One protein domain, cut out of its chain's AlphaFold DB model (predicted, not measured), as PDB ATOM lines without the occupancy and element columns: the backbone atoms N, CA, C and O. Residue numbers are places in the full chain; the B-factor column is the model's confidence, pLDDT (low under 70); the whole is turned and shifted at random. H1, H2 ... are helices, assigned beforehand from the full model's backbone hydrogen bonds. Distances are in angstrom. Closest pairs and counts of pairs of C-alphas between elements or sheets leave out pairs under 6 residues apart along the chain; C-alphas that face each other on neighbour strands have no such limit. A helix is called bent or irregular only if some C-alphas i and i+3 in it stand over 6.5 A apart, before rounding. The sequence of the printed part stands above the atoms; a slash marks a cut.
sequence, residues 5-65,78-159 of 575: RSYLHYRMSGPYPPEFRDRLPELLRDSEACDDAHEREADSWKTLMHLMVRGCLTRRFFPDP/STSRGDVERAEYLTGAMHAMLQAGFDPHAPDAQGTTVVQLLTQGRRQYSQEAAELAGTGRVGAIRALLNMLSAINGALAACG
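AT A GLANCE: This is residues 5 to 65 and 78 to 159 of the 575 residues of an uncharacterized protein of Chlamydomonas schloesseri (UniProt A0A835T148). The main body is a long up-and-down bundle of four helices, H3 to H6, in which H4, H5 and H6 lie side by side and H3 is shifted along, joining with residues 49 to 57. Two short helices, H1 and H2, lie at one side of it; H2 packs on H4, and residues 33 to 40, of which 38 to 40 belong to H3, stick out. The 143 printed residues hold six named helices, H1 to H6 in chain order, and no named strand: the class is all helix. The whole is compact, with a radius of gyration of the C-alphas of 15.9 A, yet elongated, spanning 57 by 32 by 22 A.

IN THESE COORDINATES: Find C-alpha 5 at (270.836, 188.898, 252.059), where H1 begins; it covers residues 5 to 13. H2 is residues 18 to 30 and is irregular, with C-alphas 22 and 25 7.1 A apart. From C-alpha 38 at (284.995, 183.290, 248.617), H3 runs 29.4 A over residues 38 to 57, with a kink of 27 degrees near residue 49. H4 is residues 79 to 99, 30.5 A long; H5 is residues 114 to 133, 28.1 A. H6, residues 138 to 159, runs 31.5 A to C-alpha 159 at (283.899, 207.064, 233.720).

HOW THE PARTS SIT: Start at H4, the hub, which touches H2, H3 and H6. H4 and H6 run the same way at a shallow tilt of 12 degrees; their closest C-alphas, Ala 87 and Met 147, are 4.5 A apart. H5 and H6 form a helical hairpin, opposite ways at 21 degrees, closest at the C-alphas of Ala 129 and Ile 141, 5.7 A. Residues 49 to 57 of H3 touch H5, closest at the C-alphas of His 50 and Val 114, 5.8 A. Residues 49 to 56 of H3 touch H4, closest at the C-alphas of Cys 56 and Arg 86, 6.0 A. Look next at residues 21 to 25 of H2, which touch H4; the C-alphas of Pro 25 and Ala 96 are closest, 6.6 A. H1 touches no helix but is near H2 and H3. Every O i to N i+4 pair is within hydrogen-bond range in H5 and H6, against 4 of 5 in H1, 6 of 9 in H2, 12 of 16 in H3 and 15 of 17 in H4.

THE WHOLE: The two farthest C-alphas, those of Asp 36 and Gly 136, are 57.0 A apart. Residues 66 to 77 are not printed; C-alphas 65 and 78 are 7.0 A apart across the cut. The link from H4 to H5, residues 100 to 113, is long. The mean pLDDT of the printed part is 78.4; look for values under 70 at residues 5 to 46, 65, 78 and 79.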
ATOM      1  N   ARG A   5     271.121 187.973 253.181       40.19
ATOM      2  CA  ARG A   5     270.836 188.898 252.059       40.19
ATOM      3  C   ARG A   5     269.667 189.849 252.322       40.19
ATOM      4  O   ARG A   5     269.617 190.930 251.749       40.19
ATOM      5  N   SER A   6     268.741 189.460 253.197       42.47
ATOM      6  CA  SER A   6     267.608 190.299 253.596       42.47
ATOM      7  C   SER A   6     268.010 191.377 254.601       42.47
ATOM      8  O   SER A   6     267.314 192.379 254.692       42.47
ATOM      9  N   TYR A   7     269.095 191.195 255.360       38.56
ATOM     10  CA  TYR A   7     269.424 192.066 256.491       38.56
ATOM     11  C   TYR A   7     270.139 193.349 256.054       38.56
ATOM     12  O   TYR A   7     269.779 194.433 256.506       38.56
ATOM     13  N   LEU A   8     271.078 193.245 255.107       46.75
ATOM     14  CA  LEU A   8     271.739 194.404 254.494       46.75
ATOM     15  C   LEU A   8     270.751 195.195 253.617       46.75
ATOM     16  O   LEU A   8     270.738 196.419 253.652       46.75
ATOM     17  N   HIS A   9     269.834 194.499 252.930       46.59
ATOM     18  CA  HIS A   9     268.737 195.136 252.197       46.59
ATOM     19  C   HIS A   9     267.732 195.842 253.113       46.59
ATOM     20  O   HIS A   9     267.401 196.983 252.829       46.59
ATOM     21  N   TYR A  10     267.290 195.211 254.208       40.69
ATOM     22  CA  TYR A  10     266.363 195.811 255.178       40.69
ATOM     23  C   TYR A  10     266.983 197.020 255.893       40.69
ATOM     24  O   TYR A  10     266.304 198.014 256.127       40.69
ATOM     25  N   ARG A  11     268.295 196.971 256.175       46.50
ATOM     26  CA  ARG A  11     269.054 198.105 256.723       46.50
ATOM     27  C   ARG A  11     269.254 199.249 255.721       46.50
ATOM     28  O   ARG A  11     269.287 200.395 256.144       46.50
ATOM     29  N   MET A  12     269.319 198.959 254.420       44.78
ATOM     30  CA  MET A  12     269.366 199.980 253.360       44.78
ATOM     31  C   MET A  12     267.983 200.431 252.853       44.78
ATOM     32  O   MET A  12     267.921 201.363 252.061       44.78
ATOM     33  N   SER A  13     266.877 199.785 253.242       40.16
ATOM     34  CA  SER A  13     265.519 200.104 252.757       40.16
ATOM     35  C   SER A  13     264.575 200.665 253.829       40.16
ATOM     36  O   SER A  13     263.397 200.873 253.546       40.16
ATOM     37  N   GLY A  14     265.047 200.858 255.065       36.00
ATOM     38  CA  GLY A  14     264.321 201.597 256.103       36.00
ATOM     39  C   GLY A  14     264.446 203.118 255.917       36.00
ATOM     40  O   GLY A  14     265.317 203.553 255.162       36.00
ATOM     41  N   PRO A  15     263.603 203.936 256.582       40.53
ATOM     42  CA  PRO A  15     263.756 205.391 256.587       40.53
ATOM     43  C   PRO A  15     265.173 205.720 257.059       40.53
ATOM     44  O   PRO A  15     265.536 205.409 258.189       40.53
ATOM     45  N   TYR A  16     265.982 206.239 256.138       48.44
ATOM     46  CA  TYR A  16     267.425 206.412 256.268       48.44
ATOM     47  C   TYR A  16     267.756 207.323 257.460       48.44
ATOM     48  O   TYR A  16     267.522 208.529 257.360       48.44
ATOM     49  N   PRO A  17     268.338 206.825 258.567       39.94
ATOM     50  CA  PRO A  17     269.020 207.709 259.492       39.94
ATOM     51  C   PRO A  17     270.341 208.154 258.831       39.94
ATOM     52  O   PRO A  17     271.019 207.323 258.211       39.94
ATOM     53  N   PRO A  18     270.742 209.431 258.951       46.03
ATOM     54  CA  PRO A  18     272.012 209.936 258.415       46.03
ATOM     55  C   PRO A  18     273.228 209.104 258.865       46.03
ATOM     56  O   PRO A  18     274.150 208.896 258.083       46.03
ATOM     57  N   GLU A  19     273.165 208.500 260.051       42.31
ATOM     58  CA  GLU A  19     274.192 207.617 260.619       42.31
ATOM     59  C   GLU A  19     274.546 206.409 259.738       42.31
ATOM     60  O   GLU A  19     275.667 205.905 259.770       42.31
ATOM     61  N   PHE A  20     273.607 205.919 258.924       44.53
ATOM     62  CA  PHE A  20     273.852 204.744 258.089       44.53
ATOM     63  C   PHE A  20     274.686 205.073 256.844       44.53
ATOM     64  O   PHE A  20     275.396 204.209 256.332       44.53
ATOM     65  N   ARG A  21     274.635 206.326 256.369       50.09
ATOM     66  CA  ARG A  21     275.479 206.827 255.274       50.09
ATOM     67  C   ARG A  21     276.950 206.845 255.686       50.09
ATOM     68  O   ARG A  21     277.798 206.445 254.893       50.09
ATOM     69  N   ASP A  22     277.220 207.244 256.925       50.94
ATOM     70  CA  ASP A  22     278.578 207.352 257.463       50.94
ATOM     71  C   ASP A  22     279.170 205.980 257.816       50.94
ATOM     72  O   ASP A  22     280.378 205.779 257.711       50.94
ATOM     73  N   ARG A  23     278.315 204.997 258.142       49.16
ATOM     74  CA  ARG A  23     278.726 203.618 258.467       49.16
ATOM     75  C   ARG A  23     278.654 202.637 257.300       49.16
ATOM     76  O   ARG A  23     279.091 201.498 257.437       49.16
ATOM     77  N   LEU A  24     278.131 203.041 256.140       55.22
ATOM     78  CA  LEU A  24     278.085 202.190 254.947       55.22
ATOM     79  C   LEU A  24     279.484 201.687 254.528       55.22
ATOM     80  O   LEU A  24     279.598 200.498 254.236       55.22
ATOM     81  N   PRO A  25     280.559 202.504 254.557       55.72
ATOM     82  CA  PRO A  25     281.912 202.020 254.276       55.72
ATOM     83  C   PRO A  25     282.422 201.001 255.306       55.72
ATOM     84  O   PRO A  25     283.134 200.072 254.934       55.72
ATOM     85  N   GLU A  26     282.056 201.144 256.585       55.69
ATOM     86  CA  GLU A  26     282.407 200.185 257.649       55.69
ATOM     87  C   GLU A  26     281.672 198.858 257.456       55.69
ATOM     88  O   GLU A  26     282.288 197.802 257.475       55.69
ATOM     89  N   LEU A  27     280.370 198.905 257.165       55.97
ATOM     90  CA  LEU A  27     279.554 197.712 256.931       55.97
ATOM     91  C   LEU A  27     279.968 196.941 255.675       55.97
ATOM     92  O   LEU A  27     279.825 195.720 255.638       55.97
ATOM     93  N   LEU A  28     280.464 197.645 254.653       58.59
ATOM     94  CA  LEU A  28     281.044 197.027 253.463       58.59
ATOM     95  C   LEU A  28     282.406 196.381 253.779       58.59
ATOM     96  O   LEU A  28     282.660 195.276 253.311       58.59
ATOM     97  N   ARG A  29     283.238 196.989 254.636       60.91
ATOM     98  CA  ARG A  29     284.521 196.407 255.089       60.91
ATOM     99  C   ARG A  29     284.356 195.214 256.026       60.91
ATOM    100  O   ARG A  29     285.034 194.209 255.857       60.91
ATOM    101  N   ASP A  30     283.431 195.278 256.980       53.66
ATOM    102  CA  ASP A  30     283.176 194.187 257.933       53.66
ATOM    103  C   ASP A  30     282.692 192.913 257.232       53.66
ATOM    104  O   ASP A  30     282.874 191.801 257.730       53.66
ATOM    105  N   SER A  31     282.090 193.062 256.052       50.44
ATOM    106  CA  SER A  31     281.683 191.934 255.225       50.44
ATOM    107  C   SER A  31     282.812 191.290 254.414       50.44
ATOM    108  O   SER A  31     282.664 190.137 254.018       50.44
ATOM    109  N   GLU A  32     283.945 191.975 254.225       52.12
ATOM    110  CA  GLU A  32     285.157 191.402 253.615       52.12
ATOM    111  C   GLU A  32     285.902 190.470 254.589       52.12
ATOM    112  O   GLU A  32     286.638 189.594 254.152       52.12
ATOM    113  N   ALA A  33     285.681 190.601 255.903       50.25
ATOM    114  CA  ALA A  33     286.407 189.861 256.941       50.25
ATOM    115  C   ALA A  33     285.886 188.427 257.226       50.25
ATOM    116  O   ALA A  33     286.347 187.780 258.168       50.25
ATOM    117  N   CYS A  34     284.921 187.908 256.454       41.94
ATOM    118  CA  CYS A  34     284.428 186.524 256.561       41.94
ATOM    119  C   CYS A  34     285.013 185.643 255.437       41.94
ATOM    120  O   CYS A  34     284.397 185.448 254.396       41.94
ATOM    121  N   ASP A  35     286.209 185.094 255.665       47.53
ATOM    122  CA  ASP A  35     287.137 184.621 254.621       47.53
ATOM    123  C   ASP A  35     286.964 183.180 254.066       47.53
ATOM    124  O   ASP A  35     287.776 182.751 253.253       47.53
ATOM    125  N   ASP A  36     285.922 182.407 254.400       46.78
ATOM    126  CA  ASP A  36     285.884 180.968 254.023       46.78
ATOM    127  C   ASP A  36     284.841 180.564 252.947       46.78
ATOM    128  O   ASP A  36     284.679 179.377 252.649       46.78
ATOM    129  N   ALA A  37     284.142 181.511 252.298       49.38
ATOM    130  CA  ALA A  37     283.109 181.232 251.273       49.38
ATOM    131  C   ALA A  37     283.320 181.949 249.911       49.38
ATOM    132  O   ALA A  37     282.372 182.176 249.150       49.38
ATOM    133  N   HIS A  38     284.578 182.255 249.579       46.81
ATOM    134  CA  HIS A  38     284.995 183.290 248.617       46.81
ATOM    135  C   HIS A  38     284.455 183.223 247.176       46.81
ATOM    136  O   HIS A  38     284.098 184.258 246.616       46.81
ATOM    137  N   GLU A  39     284.317 182.055 246.540       51.81
ATOM    138  CA  GLU A  39     283.973 182.036 245.101       51.81
ATOM    139  C   GLU A  39     282.494 182.317 244.792       51.81
ATOM    140  O   GLU A  39     282.177 182.875 243.745       51.81
ATOM    141  N   ARG A  40     281.560 181.984 245.696       52.41
ATOM    142  CA  ARG A  40     280.131 182.329 245.505       52.41
ATOM    143  C   ARG A  40     279.782 183.715 246.037       52.41
ATOM    144  O   ARG A  40     278.712 184.241 245.720       52.41
ATOM    145  N   GLU A  41     280.651 184.280 246.865       52.53
ATOM    146  CA  GLU A  41     280.433 185.554 247.536       52.53
ATOM    147  C   GLU A  41     280.986 186.724 246.710       52.53
ATOM    148  O   GLU A  41     280.299 187.735 246.576       52.53
ATOM    149  N   ALA A  42     282.106 186.543 245.997       56.16
ATOM    150  CA  ALA A  42     282.627 187.529 245.041       56.16
ATOM    151  C   ALA A  42     281.606 187.924 243.948       56.16
ATOM    152  O   ALA A  42     281.494 189.096 243.581       56.16
ATOM    153  N   ASP A  43     280.787 186.979 243.474       60.16
ATOM    154  CA  ASP A  43     279.694 187.269 242.531       60.16
ATOM    155  C   ASP A  43     278.458 187.890 243.213       60.16
ATOM    156  O   ASP A  43     277.666 188.593 242.575       60.16
ATOM    157  N   SER A  44     278.312 187.693 244.528       64.06
ATOM    158  CA  SER A  44     277.262 188.307 245.352       64.06
ATOM    159  C   SER A  44     277.505 189.806 245.577       64.06
ATOM    160  O   SER A  44     276.546 190.571 245.678       64.06
ATOM    161  N   TRP A  45     278.767 190.243 245.625       64.31
ATOM    162  CA  TRP A  45     279.124 191.658 245.791       64.31
ATOM    163  C   TRP A  45     278.972 192.448 244.493       64.31
ATOM    164  O   TRP A  45     278.359 193.515 244.491       64.31
ATOM    165  N   LYS A  46     279.392 191.880 243.353       68.44
ATOM    166  CA  LYS A  46     279.145 192.475 242.024       68.44
ATOM    167  C   LYS A  46     277.653 192.714 241.775       68.44
ATOM    168  O   LYS A  46     277.260 193.716 241.181       68.44
ATOM    169  N   THR A  47     276.794 191.831 242.283       80.19
ATOM    170  CA  THR A  47     275.336 191.971 242.164       80.19
ATOM    171  C   THR A  47     274.729 193.013 243.105       80.19
ATOM    172  O   THR A  47     273.641 193.506 242.809       80.19
ATOM    173  N   LEU A  48     275.403 193.424 244.183       85.88
ATOM    174  CA  LEU A  48     274.851 194.391 245.138       85.88
ATOM    175  C   LEU A  48     274.670 195.781 244.513       85.88
ATOM    176  O   LEU A  48     273.585 196.360 244.602       85.88
ATOM    177  N   MET A  49     275.692 196.282 243.813       91.06
ATOM    178  CA  MET A  49     275.633 197.568 243.107       91.06
ATOM    179  C   MET A  49     274.541 197.561 242.025       91.06
ATOM    180  O   MET A  49     273.778 198.519 241.892       91.06
ATOM    181  N   HIS A  50     274.387 196.439 241.315       91.25
ATOM    182  CA  HIS A  50     273.319 196.247 240.332       91.25
ATOM    183  C   HIS A  50     271.932 196.268 240.971       91.25
ATOM    184  O   HIS A  50     271.046 196.963 240.478       91.25
ATOM    185  N   LEU A  51     271.726 195.538 242.072       89.75
ATOM    186  CA  LEU A  51     270.448 195.505 242.788       89.75
ATOM    187  C   LEU A  51     270.075 196.884 243.328       89.75
ATOM    188  O   LEU A  51     268.914 197.282 243.215       89.75
ATOM    189  N   MET A  52     271.056 197.618 243.851       92.44
ATOM    190  CA  MET A  52     270.892 198.985 244.330       92.44
ATOM    191  C   MET A  52     270.437 199.926 243.205       92.44
ATOM    192  O   MET A  52     269.383 200.560 243.292       92.44
ATOM    193  N   VAL A  53     271.215 200.009 242.123       92.50
ATOM    194  CA  VAL A  53     270.909 200.913 241.009       92.50
ATOM    195  C   VAL A  53     269.593 200.519 240.357       92.50
ATOM    196  O   VAL A  53     268.730 201.372 240.149       92.50
ATOM    197  N   ARG A  54     269.377 199.224 240.113       92.88
ATOM    198  CA  ARG A  54     268.127 198.722 239.542       92.88
ATOM    199  C   ARG A  54     266.937 199.060 240.428       92.88
ATOM    200  O   ARG A  54     265.959 199.582 239.914       92.88
ATOM    201  N   GLY A  55     267.002 198.806 241.733       89.12
ATOM    202  CA  GLY A  55     265.879 199.086 242.625       89.12
ATOM    203  C   GLY A  55     265.601 200.580 242.806       89.12
ATOM    204  O   GLY A  55     264.440 200.956 242.965       89.12
ATOM    205  N   CYS A  56     266.622 201.438 242.703       90.88
ATOM    206  CA  CYS A  56     266.446 202.888 242.662       90.88
ATOM    207  C   CYS A  56     265.737 203.320 241.363       90.88
ATOM    208  O   CYS A  56     264.700 203.978 241.409       90.88
ATOM    209  N   LEU A  57     266.223 202.857 240.205       91.94
ATOM    210  CA  LEU A  57     265.654 203.191 238.896       91.94
ATOM    211  C   LEU A  57     264.234 202.639 238.700       91.94
ATOM    212  O   LEU A  57     263.383 203.336 238.158       91.94
ATOM    213  N   THR A  58     263.943 201.430 239.193       90.25
ATOM    214  CA  THR A  58     262.606 200.813 239.113       90.25
ATOM    215  C   THR A  58     261.666 201.244 240.242       90.25
ATOM    216  O   THR A  58     260.649 200.587 240.452       90.25
ATOM    217  N   ARG A  59     262.019 202.279 241.021       89.88
ATOM    218  CA  ARG A  59     261.212 202.811 242.137       89.88
ATOM    219  C   ARG A  59     260.824 201.759 243.192       89.88
ATOM    220  O   ARG A  59     259.764 201.835 243.799       89.88
ATOM    221  N   ARG A  60     261.679 200.753 243.418       81.81
ATOM    222  CA  ARG A  60     261.456 199.686 244.415       81.81
ATOM    223  C   ARG A  60     261.882 200.081 245.827       81.81
ATOM    224  O   ARG A  60     261.207 199.687 246.766       81.81
ATOM    225  N   PHE A  61     262.987 200.817 245.982       71.81
ATOM    226  CA  PHE A  61     263.480 201.221 247.313       71.81
ATOM    227  C   PHE A  61     262.734 202.412 247.908       71.81
ATOM    228  O   PHE A  61     262.762 202.614 249.112       71.81
ATOM    229  N   PHE A  62     262.010 203.140 247.066       75.94
ATOM    230  CA  PHE A  62     261.167 204.260 247.449       75.94
ATOM    231  C   PHE A  62     259.902 204.136 246.604       75.94
ATOM    232  O   PHE A  62     259.846 204.745 245.537       75.94
ATOM    233  N   PRO A  63     258.962 203.243 246.954       71.06
ATOM    234  CA  PRO A  63     257.749 203.081 246.171       71.06
ATOM    235  C   PRO A  63     256.964 204.387 246.186       71.06
ATOM    236  O   PRO A  63     256.788 205.008 247.235       71.06
ATOM    237  N   ASP A  64     256.484 204.802 245.016       71.62
ATOM    238  CA  ASP A  64     255.542 205.910 244.968       71.62
ATOM    239  C   ASP A  64     254.297 205.499 245.778       71.62
ATOM    240  O   ASP A  64     253.842 204.353 245.659       71.62
ATOM    241  N   PRO A  65     253.743 206.384 246.621       63.97
ATOM    242  CA  PRO A  65     252.549 206.044 247.378       63.97
ATOM    243  C   PRO A  65     251.414 205.667 246.417       63.97
ATOM    244  O   PRO A  65     251.389 206.139 245.275       63.97
ATOM    245  N   SER A  78     252.593 213.364 244.499       57.81
ATOM    246  CA  SER A  78     253.474 212.711 245.470       57.81
ATOM    247  C   SER A  78     254.672 211.960 244.867       57.81
ATOM    248  O   SER A  78     255.635 211.693 245.588       57.81
ATOM    249  N   THR A  79     254.655 211.652 243.567       63.28
ATOM    250  CA  THR A  79     255.810 211.099 242.843       63.28
ATOM    251  C   THR A  79     257.036 212.009 242.938       63.28
ATOM    252  O   THR A  79     258.160 211.520 242.974       63.28
ATOM    253  N   SER A  80     256.839 213.330 243.068       75.12
ATOM    254  CA  SER A  80     257.946 214.284 243.145       75.12
ATOM    255  C   SER A  80     258.795 214.125 244.403       75.12
ATOM    256  O   SER A  80     259.966 214.479 244.386       75.12
ATOM    257  N   ARG A  81     258.230 213.621 245.506       79.94
ATOM    258  CA  ARG A  81     259.005 213.396 246.732       79.94
ATOM    259  C   ARG A  81     259.883 212.150 246.603       79.94
ATOM    260  O   ARG A  81     261.069 212.216 246.903       79.94
ATOM    261  N   GLY A  82     259.322 211.067 246.061       87.25
ATOM    262  CA  GLY A  82     260.053 209.816 245.857       87.25
ATOM    263  C   GLY A  82     261.263 209.980 244.935       87.25
ATOM    264  O   GLY A  82     262.329 209.461 245.237       87.25
ATOM    265  N   ASP A  83     261.140 210.741 243.843       90.38
ATOM    266  CA  ASP A  83     262.259 210.964 242.912       90.38
ATOM    267  C   ASP A  83     263.404 211.792 243.511       90.38
ATOM    268  O   ASP A  83     264.562 211.572 243.157       90.38
ATOM    269  N   VAL A  84     263.112 212.708 244.441       88.69
ATOM    270  CA  VAL A  84     264.148 213.472 245.156       88.69
ATOM    271  C   VAL A  84     264.920 212.563 246.111       88.69
ATOM    272  O   VAL A  84     266.147 212.530 246.054       88.69
ATOM    273  N   GLU A  85     264.217 211.763 246.912       87.88
ATOM    274  CA  GLU A  85     264.834 210.804 247.842       87.88
ATOM    275  C   GLU A  85     265.663 209.749 247.081       87.88
ATOM    276  O   GLU A  85     266.796 209.438 247.453       87.88
ATOM    277  N   ARG A  86     265.154 209.265 245.935       92.38
ATOM    278  CA  ARG A  86     265.891 208.378 245.018       92.38
ATOM    279  C   ARG A  86     267.170 209.028 244.485       92.38
ATOM    280  O   ARG A  86     268.206 208.363 244.436       92.38
ATOM    281  N   ALA A  87     267.114 210.302 244.100       93.75
ATOM    282  CA  ALA A  87     268.264 211.037 243.577       93.75
ATOM    283  C   ALA A  87     269.367 211.211 244.633       93.75
ATOM    284  O   ALA A  87     270.547 210.988 244.344       93.75
ATOM    285  N   GLU A  88     268.988 211.565 245.862       91.19
ATOM    286  CA  GLU A  88     269.913 211.700 246.991       91.19
ATOM    287  C   GLU A  88     270.556 210.358 247.352       91.19
ATOM    288  O   GLU A  88     271.783 210.268 247.460       91.19
ATOM    289  N   TYR A  89     269.741 209.301 247.438       90.38
ATOM    290  CA  TYR A  89     270.210 207.939 247.674       90.38
ATOM    291  C   TYR A  89     271.207 207.489 246.604       90.38
ATOM    292  O   TYR A  89     272.306 207.045 246.936       90.38
ATOM    293  N   LEU A  90     270.865 207.641 245.317       94.31
ATOM    294  CA  LEU A  90     271.744 207.248 244.217       94.31
ATOM    295  C   LEU A  90     273.074 208.007 244.269       94.31
ATOM    296  O   LEU A  90     274.124 207.399 244.081       94.31
ATOM    297  N   THR A  91     273.040 209.309 244.561       92.62
ATOM    298  CA  THR A  91     274.245 210.147 244.643       92.62
ATOM    299  C   THR A  91     275.166 209.701 245.779       92.62
ATOM    300  O   THR A  91     276.369 209.541 245.570       92.62
ATOM    301  N   GLY A  92     274.615 209.466 246.975       88.31
ATOM    302  CA  GLY A  92     275.394 209.043 248.139       88.31
ATOM    303  C   GLY A  92     275.930 207.617 248.010       88.31
ATOM    304  O   GLY A  92     277.123 207.377 248.199       88.31
ATOM    305  N   ALA A  93     275.061 206.676 247.649       89.00
ATOM    306  CA  ALA A  93     275.400 205.260 247.639       89.00
ATOM    307  C   ALA A  93     276.337 204.884 246.479       89.00
ATOM    308  O   ALA A  93     277.259 204.094 246.674       89.00
ATOM    309  N   MET A  94     276.181 205.503 245.300       92.81
ATOM    310  CA  MET A  94     277.100 205.297 244.173       92.81
ATOM    311  C   MET A  94     278.531 205.694 244.536       92.81
ATOM    312  O   MET A  94     279.469 204.948 244.266       92.81
ATOM    313  N   HIS A  95     278.709 206.855 245.168       90.44
ATOM    314  CA  HIS A  95     280.035 207.325 245.548       90.44
ATOM    315  C   HIS A  95     280.696 206.389 246.569       90.44
ATOM    316  O   HIS A  95     281.850 206.012 246.389       90.44
ATOM    317  N   ALA A  96     279.945 205.957 247.587       86.19
ATOM    318  CA  ALA A  96     280.435 205.023 248.597       86.19
ATOM    319  C   ALA A  96     280.836 203.662 247.997       86.19
ATOM    320  O   ALA A  96     281.882 203.123 248.344       86.19
ATOM    321  N   MET A  97     280.052 203.127 247.053       90.06
ATOM    322  CA  MET A  97     280.386 201.866 246.379       90.06
ATOM    323  C   MET A  97     281.634 201.991 245.500       90.06
ATOM    324  O   MET A  97     282.502 201.128 245.543       90.06
ATOM    325  N   LEU A  98     281.786 203.084 244.750       92.69
ATOM    326  CA  LEU A  98     283.005 203.298 243.963       92.69
ATOM    327  C   LEU A  98     284.247 203.441 244.862       92.69
ATOM    328  O   LEU A  98     285.299 202.896 244.539       92.69
ATOM    329  N   GLN A  99     284.127 204.113 246.013       89.88
ATOM    330  CA  GLN A  99     285.209 204.204 247.007       89.88
ATOM    331  C   GLN A  99     285.564 202.851 247.636       89.88
ATOM    332  O   GLN A  99     286.725 202.618 247.963       89.88
ATOM    333  N   ALA A 100     284.583 201.961 247.781       86.69
ATOM    334  CA  ALA A 100     284.786 200.593 248.245       86.69
ATOM    335  C   ALA A 100     285.329 199.650 247.149       86.69
ATOM    336  O   ALA A 100     285.431 198.451 247.373       86.69
ATOM    337  N   GLY A 101     285.686 200.165 245.965       93.06
ATOM    338  CA  GLY A 101     286.337 199.383 244.909       93.06
ATOM    339  C   GLY A 101     285.389 198.553 244.041       93.06
ATOM    340  O   GLY A 101     285.851 197.710 243.272       93.06
ATOM    341  N   PHE A 102     284.075 198.785 244.117       89.94
ATOM    342  CA  PHE A 102     283.124 198.113 243.235       89.94
ATOM    343  C   PHE A 102     283.314 198.594 241.790       89.94
ATOM    344  O   PHE A 102     283.268 199.794 241.513       89.94
ATOM    345  N   ASP A 103     283.497 197.654 240.859       93.44
ATOM    346  CA  ASP A 103     283.644 197.958 239.436       93.44
ATOM    347  C   ASP A 103     282.265 198.143 238.766       93.44
ATOM    348  O   ASP A 103     281.515 197.171 238.630       93.44
ATOM    349  N   PRO A 104     281.910 199.359 238.302       94.75
ATOM    350  CA  PRO A 104     280.638 199.605 237.623       94.75
ATOM    351  C   PRO A 104     280.551 198.961 236.227       94.75
ATOM    352  O   PRO A 104     279.460 198.907 235.646       94.75
ATOM    353  N   HIS A 105     281.679 198.504 235.671       95.44
ATOM    354  CA  HIS A 105     281.764 197.847 234.366       95.44
ATOM    355  C   HIS A 105     281.703 196.324 234.463       95.44
ATOM    356  O   HIS A 105     281.479 195.670 233.442       95.44
ATOM    357  N   ALA A 106     281.842 195.755 235.663       92.56
ATOM    358  CA  ALA A 106     281.669 194.328 235.872       92.56
ATOM    359  C   ALA A 106     280.218 193.937 235.530       92.56
ATOM    360  O   ALA A 106     279.287 194.505 236.105       92.56
ATOM    361  N   PRO A 107     279.987 193.000 234.597       93.69
ATOM    362  CA  PRO A 107     278.637 192.568 234.263       93.69
ATOM    363  C   PRO A 107     278.021 191.747 235.402       93.69
ATOM    364  O   PRO A 107     278.706 190.978 236.079       93.69
ATOM    365  N   ASP A 108     276.709 191.878 235.585       91.19
ATOM    366  CA  ASP A 108     275.933 190.978 236.431       91.19
ATOM    367  C   ASP A 108     275.744 189.590 235.786       91.19
ATOM    368  O   ASP A 108     276.206 189.304 234.680       91.19
ATOM    369  N   ALA A 109     275.011 188.707 236.472       87.25
ATOM    370  CA  ALA A 109     274.690 187.368 235.971       87.25
ATOM    371  C   ALA A 109     273.877 187.364 234.657       87.25
ATOM    372  O   ALA A 109     273.738 186.316 234.031       87.25
ATOM    373  N   GLN A 110     273.308 188.503 234.254       89.69
ATOM    374  CA  GLN A 110     272.580 188.693 232.999       89.69
ATOM    375  C   GLN A 110     273.428 189.415 231.939       89.69
ATOM    376  O   GLN A 110     272.910 189.768 230.883       89.69
ATOM    377  N   GLY A 111     274.717 189.660 232.200       94.31
ATOM    378  CA  GLY A 111     275.591 190.398 231.291       94.31
ATOM    379  C   GLY A 111     275.342 191.910 231.276       94.31
ATOM    380  O   GLY A 111     275.876 192.598 230.409       94.31
ATOM    381  N   THR A 112     274.522 192.430 232.192       94.00
ATOM    382  CA  THR A 112     274.189 193.855 232.267       94.00
ATOM    383  C   THR A 112     275.158 194.551 233.206       94.00
ATOM    384  O   THR A 112     275.384 194.055 234.302       94.00
ATOM    385  N   THR A 113     275.712 195.696 232.808       95.75
ATOM    386  CA  THR A 113     276.588 196.501 233.681       95.75
ATOM    387  C   THR A 113     275.821 197.628 234.376       95.75
ATOM    388  O   THR A 113     274.756 198.063 233.920       95.75
ATOM    389  N   VAL A 114     276.380 198.189 235.451       95.31
ATOM    390  CA  VAL A 114     275.776 199.336 236.150       95.31
ATOM    391  C   VAL A 114     275.701 200.559 235.237       95.31
ATOM    392  O   VAL A 114     274.696 201.272 235.229       95.31
ATOM    393  N   VAL A 115     276.719 200.770 234.400       96.62
ATOM    394  CA  VAL A 115     276.732 201.845 233.396       96.62
ATOM    395  C   VAL A 115     275.591 201.683 232.389       96.62
ATOM    396  O   VAL A 115     274.943 202.672 232.025       96.62
ATOM    397  N   GLN A 116     275.292 200.451 231.965       96.56
ATOM    398  CA  GLN A 116     274.150 200.172 231.090       96.56
ATOM    399  C   GLN A 116     272.820 200.470 231.791       96.56
ATOM    400  O   GLN A 116     271.979 201.155 231.203       96.56
ATOM    401  N   LEU A 117     272.652 200.054 233.055       96.44
ATOM    402  CA  LEU A 117     271.456 200.364 233.851       96.44
ATOM    403  C   LEU A 117     271.251 201.875 234.011       96.44
ATOM    404  O   LEU A 117     270.159 202.376 233.756       96.44
ATOM    405  N   LEU A 118     272.297 202.621 234.373       96.62
ATOM    406  CA  LEU A 118     272.236 204.080 234.507       96.62
ATOM    407  C   LEU A 118     271.914 204.762 233.171       96.62
ATOM    408  O   LEU A 118     271.106 205.688 233.123       96.62
ATOM    409  N   THR A 119     272.490 204.282 232.068       97.19
ATOM    410  CA  THR A 119     272.202 204.806 230.726       97.19
ATOM    411  C   THR A 119     270.747 204.557 230.327       97.19
ATOM    412  O   THR A 119     270.110 205.444 229.754       97.19
ATOM    413  N   GLN A 120     270.206 203.377 230.645       96.50
ATOM    414  CA  GLN A 120     268.796 203.051 230.440       96.50
ATOM    415  C   GLN A 120     267.894 203.938 231.306       96.50
ATOM    416  O   GLN A 120     266.967 204.556 230.782       96.50
ATOM    417  N   GLY A 121     268.213 204.075 232.595       95.62
ATOM    418  CA  GLY A 121     267.509 204.956 233.524       95.62
ATOM    419  C   GLY A 121     267.473 206.400 233.032       95.62
ATOM    420  O   GLY A 121     266.411 207.010 232.982       95.62
ATOM    421  N   ARG A 122     268.602 206.936 232.550       97.44
ATOM    422  CA  ARG A 122     268.663 208.290 231.978       97.44
ATOM    423  C   ARG A 122     267.672 208.479 230.827       97.44
ATOM    424  O   ARG A 122     267.020 209.519 230.743       97.44
ATOM    425  N   ARG A 123     267.558 207.496 229.927       97.44
ATOM    426  CA  ARG A 123     266.600 207.550 228.806       97.44
ATOM    427  C   ARG A 123     265.157 207.536 229.312       97.44
ATOM    428  O   ARG A 123     264.369 208.359 228.868       97.44
ATOM    429  N   GLN A 124     264.846 206.674 230.277       95.88
ATOM    430  CA  GLN A 124     263.513 206.605 230.874       95.88
ATOM    431  C   GLN A 124     263.122 207.927 231.556       95.88
ATOM    432  O   GLN A 124     262.116 208.530 231.198       95.88
ATOM    433  N   TYR A 125     263.949 208.429 232.478       94.50
ATOM    434  CA  TYR A 125     263.651 209.657 233.223       94.50
ATOM    435  C   TYR A 125     263.602 210.906 232.326       94.50
ATOM    436  O   TYR A 125     262.844 211.833 232.598       94.50
ATOM    437  N   SER A 126     264.381 210.944 231.237       96.06
ATOM    438  CA  SER A 126     264.314 212.051 230.268       96.06
ATOM    439  C   SER A 126     263.041 212.017 229.429       96.06
ATOM    440  O   SER A 126     262.461 213.074 229.182       96.06
ATOM    441  N   GLN A 127     262.569 210.827 229.051       96.12
ATOM    442  CA  GLN A 127     261.279 210.670 228.389       96.12
ATOM    443  C   GLN A 127     260.129 211.105 229.310       96.12
ATOM    444  O   GLN A 127     259.313 211.930 228.909       96.12
ATOM    445  N   GLU A 128     260.110 210.641 230.562       93.62
ATOM    446  CA  GLU A 128     259.088 211.028 231.545       93.62
ATOM    447  C   GLU A 128     259.088 212.544 231.811       93.62
ATOM    448  O   GLU A 128     258.032 213.175 231.905       93.62
ATOM    449  N   ALA A 129     260.271 213.167 231.881       93.81
ATOM    450  CA  ALA A 129     260.386 214.613 232.051       93.81
ATOM    451  C   ALA A 129     259.837 215.381 230.839       93.81
ATOM    452  O   ALA A 129     259.159 216.396 231.014       93.81
ATOM    453  N   ALA A 130     260.086 214.889 229.620       94.56
ATOM    454  CA  ALA A 130     259.554 215.474 228.392       94.56
ATOM    455  C   ALA A 130     258.023 215.342 228.310       94.56
ATOM    456  O   ALA A 130     257.344 216.310 227.968       94.56
ATOM    457  N   GLU A 131     257.472 214.188 228.691       93.56
ATOM    458  CA  GLU A 131     256.023 213.957 228.760       93.56
ATOM    459  C   GLU A 131     255.346 214.885 229.784       93.56
ATOM    460  O   GLU A 131     254.247 215.393 229.550       93.56
ATOM    461  N   LEU A 132     256.017 215.182 230.904       91.94
ATOM    462  CA  LEU A 132     255.488 216.082 231.930       91.94
ATOM    463  C   LEU A 132     255.650 217.570 231.618       91.94
ATOM    464  O   LEU A 132     254.861 218.359 232.151       91.94
ATOM    465  N   ALA A 133     256.598 217.959 230.763       91.38
ATOM    466  CA  ALA A 133     256.881 219.359 230.432       91.38
ATOM    467  C   ALA A 133     255.644 220.118 229.913       91.38
ATOM    468  O   ALA A 133     255.481 221.300 230.208       91.38
ATOM    469  N   GLY A 134     254.726 219.431 229.222       88.88
ATOM    470  CA  GLY A 134     253.470 220.013 228.731       88.88
ATOM    471  C   GLY A 134     252.344 220.123 229.767       88.88
ATOM    472  O   GLY A 134     251.314 220.723 229.487       88.88
ATOM    473  N   THR A 135     252.506 219.548 230.964       87.94
ATOM    474  CA  THR A 135     251.402 219.377 231.933       87.94
ATOM    475  C   THR A 135     251.342 220.445 233.029       87.94
ATOM    476  O   THR A 135     250.464 220.387 233.885       87.94
ATOM    477  N   GLY A 136     252.284 221.396 233.061       85.81
ATOM    478  CA  GLY A 136     252.339 222.449 234.089       85.81
ATOM    479  C   GLY A 136     252.710 221.965 235.502       85.81
ATOM    480  O   GLY A 136     252.714 222.749 236.449       85.81
ATOM    481  N   ARG A 137     253.061 220.682 235.676       86.19
ATOM    482  CA  ARG A 137     253.418 220.077 236.972       86.19
ATOM    483  C   ARG A 137     254.877 220.347 237.355       86.19
ATOM    484  O   ARG A 137     255.710 219.443 237.358       86.19
ATOM    485  N   VAL A 138     255.177 221.596 237.716       87.06
ATOM    486  CA  VAL A 138     256.546 222.081 238.006       87.06
ATOM    487  C   VAL A 138     257.278 221.232 239.056       87.06
ATOM    488  O   VAL A 138     258.460 220.937 238.889       87.06
ATOM    489  N   GLY A 139     256.589 220.792 240.116       85.75
ATOM    490  CA  GLY A 139     257.195 219.977 241.178       85.75
ATOM    491  C   GLY A 139     257.665 218.599 240.702       85.75
ATOM    492  O   GLY A 139     258.778 218.186 241.019       85.75
ATOM    493  N   ALA A 140     256.857 217.915 239.887       88.00
ATOM    494  CA  ALA A 140     257.207 216.607 239.335       88.00
ATOM    495  C   ALA A 140     258.356 216.710 238.323       88.00
ATOM    496  O   ALA A 140     259.289 215.914 238.373       88.00
ATOM    497  N   ILE A 141     258.343 217.744 237.473       92.25
ATOM    498  CA  ILE A 141     259.441 218.014 236.535       92.25
ATOM    499  C   ILE A 141     260.749 218.247 237.300       92.25
ATOM    500  O   ILE A 141     261.764 217.643 236.970       92.25
ATOM    501  N   ARG A 142     260.734 219.080 238.352       92.75
ATOM    502  CA  ARG A 142     261.929 219.341 239.174       92.75
ATOM    503  C   ARG A 142     262.493 218.057 239.785       92.75
ATOM    504  O   ARG A 142     263.704 217.871 239.773       92.75
ATOM    505  N   ALA A 143     261.637 217.175 240.287       90.94
ATOM    506  CA  ALA A 143     262.076 215.920 240.884       90.94
ATOM    507  C   ALA A 143     262.717 214.964 239.861       90.94
ATOM    508  O   ALA A 143     263.798 214.434 240.113       90.94
ATOM    509  N   LEU A 144     262.128 214.827 238.666       93.69
ATOM    510  CA  LEU A 144     262.734 214.051 237.576       93.69
ATOM    511  C   LEU A 144     264.073 214.648 237.120       93.69
ATOM    512  O   LEU A 144     265.017 213.910 236.850       93.69
ATOM    513  N   LEU A 145     264.183 215.981 237.064       94.56
ATOM    514  CA  LEU A 145     265.442 216.660 236.743       94.56
ATOM    515  C   LEU A 145     266.517 216.417 237.813       94.56
ATOM    516  O   LEU A 145     267.677 216.205 237.457       94.56
ATOM    517  N   ASN A 146     266.148 216.378 239.097       94.50
ATOM    518  CA  ASN A 146     267.067 216.001 240.173       94.50
ATOM    519  C   ASN A 146     267.566 214.562 239.994       94.50
ATOM    520  O   ASN A 146     268.770 214.317 240.075       94.50
ATOM    521  N   MET A 147     266.673 213.624 239.666       96.31
ATOM    522  CA  MET A 147     267.058 212.237 239.396       96.31
ATOM    523  C   MET A 147     267.962 212.113 238.159       96.31
ATOM    524  O   MET A 147     268.973 211.415 238.197       96.31
ATOM    525  N   LEU A 148     267.678 212.849 237.079       96.88
ATOM    526  CA  LEU A 148     268.557 212.920 235.906       96.88
ATOM    527  C   LEU A 148     269.938 213.486 236.246       96.88
ATOM    528  O   LEU A 148     270.946 212.979 235.748       96.88
ATOM    529  N   SER A 149     269.997 214.511 237.097       96.69
ATOM    530  CA  SER A 149     271.255 215.066 237.596       96.69
ATOM    531  C   SER A 149     272.050 214.017 238.377       96.69
ATOM    532  O   SER A 149     273.235 213.828 238.102       96.69
ATOM    533  N   ALA A 150     271.398 213.274 239.277       96.06
ATOM    534  CA  ALA A 150     272.024 212.188 240.031       96.06
ATOM    535  C   ALA A 150     272.544 211.065 239.117       96.06
ATOM    536  O   ALA A 150     273.682 210.622 239.268       96.06
ATOM    537  N   ILE A 151     271.765 210.648 238.110       97.19
ATOM    538  CA  ILE A 151     272.185 209.633 237.130       97.19
ATOM    539  C   ILE A 151     273.401 210.110 236.322       97.19
ATOM    540  O   ILE A 151     274.339 209.342 236.111       97.19
ATOM    541  N   ASN A 152     273.418 211.370 235.878       97.25
ATOM    542  CA  ASN A 152     274.562 211.923 235.150       97.25
ATOM    543  C   ASN A 152     275.813 212.023 236.035       97.25
ATOM    544  O   ASN A 152     276.902 211.693 235.570       97.25
ATOM    545  N   GLY A 153     275.660 212.415 237.304       96.00
ATOM    546  CA  GLY A 153     276.749 212.407 238.281       96.00
ATOM    547  C   GLY A 153     277.314 211.001 238.509       96.00
ATOM    548  O   GLY A 153     278.527 210.809 238.472       96.00
ATOM    549  N   ALA A 154     276.439 210.001 238.644       95.62
ATOM    550  CA  ALA A 154     276.829 208.599 238.771       95.62
ATOM    551  C   ALA A 154     277.577 208.085 237.527       95.62
ATOM    552  O   ALA A 154     278.623 207.450 237.656       95.62
ATOM    553  N   LEU A 155     277.088 208.395 236.321       96.81
ATOM    554  CA  LEU A 155     277.755 208.034 235.063       96.81
ATOM    555  C   LEU A 155     279.136 208.687 234.933       96.81
ATOM    556  O   LEU A 155     280.082 208.019 234.520       96.81
ATOM    557  N   ALA A 156     279.265 209.965 235.303       95.75
ATOM    558  CA  ALA A 156     280.551 210.658 235.308       95.75
ATOM    559  C   ALA A 156     281.540 209.984 236.272       95.75
ATOM    560  O   ALA A 156     282.673 209.695 235.888       95.75
ATOM    561  N   ALA A 157     281.093 209.637 237.482       94.31
ATOM    562  CA  ALA A 157     281.910 208.925 238.461       94.31
ATOM    563  C   ALA A 157     282.381 207.547 237.949       94.31
ATOM    564  O   ALA A 157     283.548 207.198 238.119       94.31
ATOM    565  N   CYS A 158     281.520 206.804 237.242       94.31
ATOM    566  CA  CYS A 158     281.876 205.517 236.627       94.31
ATOM    567  C   CYS A 158     282.872 205.643 235.455       94.31
ATOM    568  O   CYS A 158     283.555 204.678 235.110       94.31
ATOM    569  N   GLY A 159     282.946 206.809 234.804       91.81
ATOM    570  CA  GLY A 159     283.899 207.064 233.720       91.81
ATOM    571  C   GLY A 159     285.336 207.239 234.215       91.81
ATOM    572  O   GLY A 159     286.277 206.859 233.522       91.81
TER     573      GLY A 159